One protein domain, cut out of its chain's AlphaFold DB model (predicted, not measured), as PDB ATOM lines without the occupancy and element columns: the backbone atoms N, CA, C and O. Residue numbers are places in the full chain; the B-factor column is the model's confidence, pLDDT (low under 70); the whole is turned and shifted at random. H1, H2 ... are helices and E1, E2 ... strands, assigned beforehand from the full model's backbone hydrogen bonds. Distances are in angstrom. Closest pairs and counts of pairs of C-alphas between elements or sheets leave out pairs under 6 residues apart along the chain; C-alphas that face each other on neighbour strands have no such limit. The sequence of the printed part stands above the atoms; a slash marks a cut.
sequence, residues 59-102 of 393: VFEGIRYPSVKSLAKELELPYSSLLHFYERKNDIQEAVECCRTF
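This is residues 59 to 102 of the 393 residues of an uncharacterized protein of Clostridium sp. AF18-27 (UniProt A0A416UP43). Three short helices make a small cluster, their centres set in a triangle: H1 and H3 each pack on H2 at a steep tilt, and a small turned-back stretch, residues 59 to 65 with the short strand E1, lies at the H1 end of the cluster. The printed part has 44 residues, with one named strand and three named helices in the order E1, H1, H2, H3; E1 pairs with no named strand, and the class is mostly helix. The whole is compact and rounded, with a radius of gyration of the C-alphas of 9.1 A and spans of 23 by 18 by 15 A.

Begin at Val 59: residues 59 to 60 pair, antiparallel, with residues 63 to 64 of E1, residues 63 to 65. Next look at H1, residues 68 to 74; its closest C-alpha to E1 is that of Leu 71, 6.0 A from that of Tyr 65. H1 touches H2, residues 79 to 89, with the C-alphas of Ala 72 and Tyr 79 closest at 5.3 A; they run opposite ways at a steep tilt of 49 degrees. H2 touches H3, residues 92 to 101, with the C-alphas of Phe 85 and Ala 95 closest at 4.9 A; they run opposite ways at a steep tilt of 57 degrees. H1 and H3 are near each other, while E1 is apart from H2 and from H3. In H1, H2 and H3 every O i to N i+4 pair is within hydrogen-bond range.

Find C-alpha 63 at (146.382, 186.546, 123.526), where E1 begins; it runs 6.4 A to Tyr 65. H1 runs 10.0 A from Val 68 to Glu 74. H2 begins at C-alpha 79, (151.828, 171.368, 115.676), and runs 15.3 A to Lys 89. H3 runs 14.1 A from Ile 92 to C-alpha 101 at (141.105, 165.395, 123.632).

The two C-alphas farthest apart, those of Pro 66 and Phe 102, are 24.2 A apart. The printed part has no cut, and its three links are tight. The mean pLDDT of the printed part is 79.4; look at residues 101 to 102 for values under 70.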
ATOM      1  N   VAL A  59     144.257 184.299 117.499       82.19
ATOM      2  CA  VAL A  59     143.921 184.807 118.835       82.19
ATOM      3  C   VAL A  59     143.360 183.658 119.654       82.19
ATOM      4  O   VAL A  59     142.332 183.099 119.292       82.19
ATOM      5  N   PHE A  60     144.027 183.309 120.748       81.44
ATOM      6  CA  PHE A  60     143.594 182.254 121.661       81.44
ATOM      7  C   PHE A  60     143.552 182.823 123.082       81.44
ATOM      8  O   PHE A  60     144.530 183.417 123.531       81.44
ATOM      9  N   GLU A  61     142.395 182.711 123.747       81.00
ATOM     10  CA  GLU A  61     142.150 183.230 125.110       81.00
ATOM     11  C   GLU A  61     142.530 184.717 125.294       81.00
ATOM     12  O   GLU A  61     143.028 185.141 126.331       81.00
ATOM     13  N   GLY A  62     142.308 185.536 124.259       74.44
ATOM     14  CA  GLY A  62     142.613 186.973 124.278       74.44
ATOM     15  C   GLY A  62     144.082 187.331 124.015       74.44
ATOM     16  O   GLY A  62     144.395 188.510 123.858       74.44
ATOM     17  N   ILE A  63     144.975 186.344 123.888       81.25
ATOM     18  CA  ILE A  63     146.382 186.546 123.526       81.25
ATOM     19  C   ILE A  63     146.544 186.355 122.014       81.25
ATOM     20  O   ILE A  63     146.081 185.369 121.431       81.25
ATOM     21  N   ARG A  64     147.210 187.311 121.355       78.81
ATOM     22  CA  ARG A  64     147.503 187.251 119.918       78.81
ATOM     23  C   ARG A  64     148.837 186.548 119.683       78.81
ATOM     24  O   ARG A  64     149.888 187.066 120.046       78.81
ATOM     25  N   TYR A  65     148.790 185.408 119.007       80.69
ATOM     26  CA  TYR A  65     149.963 184.628 118.631       80.69
ATOM     27  C   TYR A  65     150.355 184.903 117.171       80.69
ATOM     28  O   TYR A  65     149.479 184.951 116.301       80.69
ATOM     29  N   PRO A  66     151.660 185.031 116.858       75.00
ATOM     30  CA  PRO A  66     152.133 185.256 115.489       75.00
ATOM     31  C   PRO A  66     151.801 184.130 114.498       75.00
ATOM     32  O   PRO A  66     151.812 184.349 113.292       75.00
ATOM     33  N   SER A  67     151.550 182.910 114.979       81.88
ATOM     34  CA  SER A  67     151.189 181.753 114.154       81.88
ATOM     35  C   SER A  67     150.549 180.624 114.975       81.88
ATOM     36  O   SER A  67     150.765 180.518 116.185       81.88
ATOM     37  N   VAL A  68     149.867 179.691 114.303       82.06
ATOM     38  CA  VAL A  68     149.435 178.408 114.905       82.06
ATOM     39  C   VAL A  68     150.628 177.633 115.484       82.06
ATOM     40  O   VAL A  68     150.511 176.965 116.503       82.06
ATOM     41  N   LYS A  69     151.817 177.766 114.881       81.50
ATOM     42  CA  LYS A  69     153.046 177.109 115.347       81.50
ATOM     43  C   LYS A  69     153.572 177.687 116.662       81.50
ATOM     44  O   LYS A  69     154.055 176.930 117.498       81.50
ATOM     45  N   SER A  70     153.491 179.005 116.852       83.25
ATOM     46  CA  SER A  70     153.843 179.630 118.133       83.25
ATOM     47  C   SER A  70     152.839 179.266 119.220       83.25
ATOM     48  O   SER A  70     153.260 178.979 120.332       83.25
ATOM     49  N   LEU A  71     151.548 179.192 118.880       85.56
ATOM     50  CA  LEU A  71     150.523 178.721 119.809       85.56
ATOM     51  C   LEU A  71     150.762 177.257 120.219       85.56
ATOM     52  O   LEU A  71     150.750 176.945 121.401       85.56
ATOM     53  N   ALA A  72     151.045 176.371 119.256       85.31
ATOM     54  CA  ALA A  72     151.371 174.970 119.527       85.31
ATOM     55  C   ALA A  72     152.595 174.822 120.444       85.31
ATOM     56  O   ALA A  72     152.610 173.956 121.311       85.31
ATOM     57  N   LYS A  73     153.611 175.678 120.264       84.88
ATOM     58  CA  LYS A  73     154.818 175.678 121.096       84.88
ATOM     59  C   LYS A  73     154.533 176.129 122.530       84.88
ATOM     60  O   LYS A  73     155.073 175.522 123.443       84.88
ATOM     61  N   GLU A  74     153.710 177.161 122.711       85.94
ATOM     62  CA  GLU A  74     153.344 177.673 124.039       85.94
ATOM     63  C   GLU A  74     152.463 176.683 124.810       85.94
ATOM     64  O   GLU A  74     152.653 176.471 126.001       85.94
ATOM     65  N   LEU A  75     151.521 176.034 124.118       83.62
ATOM     66  CA  LEU A  75     150.602 175.060 124.711       83.62
ATOM     67  C   LEU A  75     151.171 173.630 124.784       83.62
ATOM     68  O   LEU A  75     150.440 172.720 125.165       83.62
ATOM     69  N   GLU A  76     152.428 173.420 124.376       80.12
ATOM     70  CA  GLU A  76     153.081 172.102 124.250       80.12
ATOM     71  C   GLU A  76     152.263 171.064 123.447       80.12
ATOM     72  O   GLU A  76     152.297 169.861 123.703       80.12
ATOM     73  N   LEU A  77     151.524 171.523 122.432       81.94
ATOM     74  CA  LEU A  77     150.685 170.675 121.584       81.94
ATOM     75  C   LEU A  77     151.406 170.261 120.289       81.94
ATOM     76  O   LEU A  77     152.199 171.032 119.737       81.94
ATOM     77  N   PRO A  78     151.099 169.076 119.721       79.88
ATOM     78  CA  PRO A  78     151.634 168.680 118.425       79.88
ATOM     79  C   PRO A  78     151.171 169.642 117.322       79.88
ATOM     80  O   PRO A  78     149.989 169.691 116.975       79.88
ATOM     81  N   TYR A  79     152.113 170.384 116.731       82.44
ATOM     82  CA  TYR A  79     151.828 171.368 115.676       82.44
ATOM     83  C   TYR A  79     151.022 170.777 114.508       82.44
ATOM     84  O   TYR A  79     150.084 171.412 114.036       82.44
ATOM     85  N   SER A  80     151.361 169.564 114.063       78.00
ATOM     86  CA  SER A  80     150.682 168.881 112.956       78.00
ATOM     87  C   SER A  80     149.215 168.575 113.261       78.00
ATOM     88  O   SER A  80     148.358 168.773 112.404       78.00
ATOM     89  N   SER A  81     148.920 168.133 114.484       77.31
ATOM     90  CA  SER A  81     147.558 167.824 114.922       77.31
ATOM     91  C   SER A  81     146.736 169.100 115.068       77.31
ATOM     92  O   SER A  81     145.631 169.185 114.537       77.31
ATOM     93  N   LEU A  82     147.303 170.124 115.715       82.31
ATOM     94  CA  LEU A  82     146.634 171.410 115.897       82.31
ATOM     95  C   LEU A  82     146.327 172.087 114.555       82.31
ATOM     96  O   LEU A  82     145.223 172.594 114.370       82.31
ATOM     97  N   LEU A  83     147.274 172.058 113.610       81.44
ATOM     98  CA  LEU A  83     147.073 172.599 112.267       81.44
ATOM     99  C   LEU A  83     145.949 171.861 111.528       81.44
ATOM    100  O   LEU A  83     145.053 172.511 111.006       81.44
ATOM    101  N   HIS A  84     145.950 170.526 111.547       77.69
ATOM    102  CA  HIS A  84     144.913 169.719 110.901       77.69
ATOM    103  C   HIS A  84     143.505 170.000 111.465       77.69
ATOM    104  O   HIS A  84     142.540 170.117 110.707       77.69
ATOM    105  N   PHE A  85     143.361 170.142 112.789       79.81
ATOM    106  CA  PHE A  85     142.071 170.508 113.386       79.81
ATOM    107  C   PHE A  85     141.658 171.935 113.042       79.81
ATOM    108  O   PHE A  85     140.487 172.172 112.744       79.81
ATOM    109  N   TYR A  86     142.613 172.864 113.038       81.69
ATOM    110  CA  TYR A  86     142.361 174.256 112.695       81.69
ATOM    111  C   TYR A  86     141.937 174.422 111.230       81.69
ATOM    112  O   TYR A  86     140.952 175.100 110.964       81.69
ATOM    113  N   GLU A  87     142.588 173.734 110.289       78.19
ATOM    114  CA  GLU A  87     142.229 173.756 108.862       78.19
ATOM    115  C   GLU A  87     140.820 173.209 108.594       78.19
ATOM    116  O   GLU A  87     140.149 173.652 107.664       78.19
ATOM    117  N   ARG A  88     140.346 172.260 109.411       72.00
ATOM    118  CA  ARG A  88     139.037 171.620 109.224       72.00
ATOM    119  C   ARG A  88     137.895 172.350 109.929       72.00
ATOM    120  O   ARG A  88     136.781 172.368 109.412       72.00
ATOM    121  N   LYS A  89     138.153 172.889 111.124       77.00
ATOM    122  CA  LYS A  89     137.136 173.524 111.978       77.00
ATOM    123  C   LYS A  89     137.107 175.044 111.860       77.00
ATOM    124  O   LYS A  89     136.093 175.649 112.176       77.00
ATOM    125  N   ASN A  90     138.200 175.652 111.395       77.44
ATOM    126  CA  ASN A  90     138.381 177.099 111.262       77.44
ATOM    127  C   ASN A  90     138.157 177.901 112.568       77.44
ATOM    128  O   ASN A  90     138.004 179.119 112.532       77.44
ATOM    129  N   ASP A  91     138.179 177.224 113.720       84.50
ATOM    130  CA  ASP A  91     138.111 177.793 115.066       84.50
ATOM    131  C   ASP A  91     139.330 177.306 115.859       84.50
ATOM    132  O   ASP A  91     139.578 176.103 115.980       84.50
ATOM    133  N   ILE A  92     140.125 178.248 116.372       83.12
ATOM    134  CA  ILE A  92     141.355 177.940 117.098       83.12
ATOM    135  C   ILE A  92     141.090 177.421 118.514       83.12
ATOM    136  O   ILE A  92     141.853 176.582 118.989       83.12
ATOM    137  N   GLN A  93     140.020 177.863 119.182       83.81
ATOM    138  CA  GLN A  93     139.665 177.358 120.508       83.81
ATOM    139  C   GLN A  93     139.203 175.908 120.411       83.81
ATOM    140  O   GLN A  93     139.715 175.039 121.118       83.81
ATOM    141  N   GLU A  94     138.306 175.628 119.467       80.94
ATOM    142  CA  GLU A  94     137.806 174.274 119.252       80.94
ATOM    143  C   GLU A  94     138.909 173.333 118.736       80.94
ATOM    144  O   GLU A  94     138.959 172.165 119.122       80.94
ATOM    145  N   ALA A  95     139.841 173.827 117.911       82.31
ATOM    146  CA  ALA A  95     140.992 173.053 117.447       82.31
ATOM    147  C   ALA A  95     141.976 172.705 118.573       82.31
ATOM    148  O   ALA A  95     142.485 171.582 118.598       82.31
ATOM    149  N   VAL A  96     142.229 173.626 119.513       82.31
ATOM    150  CA  VAL A  96     143.055 173.363 120.705       82.31
ATOM    151  C   VAL A  96     142.392 172.317 121.597       82.31
ATOM    152  O   VAL A  96     143.058 171.369 122.011       82.31
ATOM    153  N   GLU A  97     141.086 172.433 121.838       80.12
ATOM    154  CA  GLU A  97     140.343 171.466 122.651       80.12
ATOM    155  C   GLU A  97     140.298 170.081 121.993       80.12
ATOM    156  O   GLU A  97     140.540 169.059 122.637       80.12
ATOM    157  N   CYS A  98     140.109 170.034 120.671       72.56
ATOM    158  CA  CYS A  98     140.249 168.799 119.907       72.56
ATOM    159  C   CYS A  98     141.658 168.236 120.033       72.56
ATOM    160  O   CYS A  98     141.811 167.054 120.276       72.56
ATOM    161  N   CYS A  99     142.700 169.056 119.930       75.25
ATOM    162  CA  CYS A  99     144.073 168.576 120.039       75.25
ATOM    163  C   CYS A  99     144.414 168.043 121.444       75.25
ATOM    164  O   CYS A  99     145.266 167.167 121.560       75.25
ATOM    165  N   ARG A 100     143.752 168.547 122.497       73.44
ATOM    166  CA  ARG A 100     143.878 168.056 123.884       73.44
ATOM    167  C   ARG A 100     143.121 166.750 124.128       73.44
ATOM    168  O   ARG A 100     143.579 165.911 124.900       73.44
ATOM    169  N   THR A 101     141.969 166.581 123.488       62.97
ATOM    170  CA  THR A 101     141.105 165.395 123.632       62.97
ATOM    171  C   THR A 101     141.471 164.273 122.652       62.97
ATOM    172  O   THR A 101     141.265 163.094 122.944       62.97
ATOM    173  N   PHE A 102     142.080 164.609 121.513       57.31
ATOM    174  CA  PHE A 102     142.515 163.670 120.484       57.31
ATOM    175  C   PHE A 102     143.747 162.891 120.955       57.31
ATOM    176  O   PHE A 102     144.886 163.337 120.838       57.31
TER     177      PHE A 102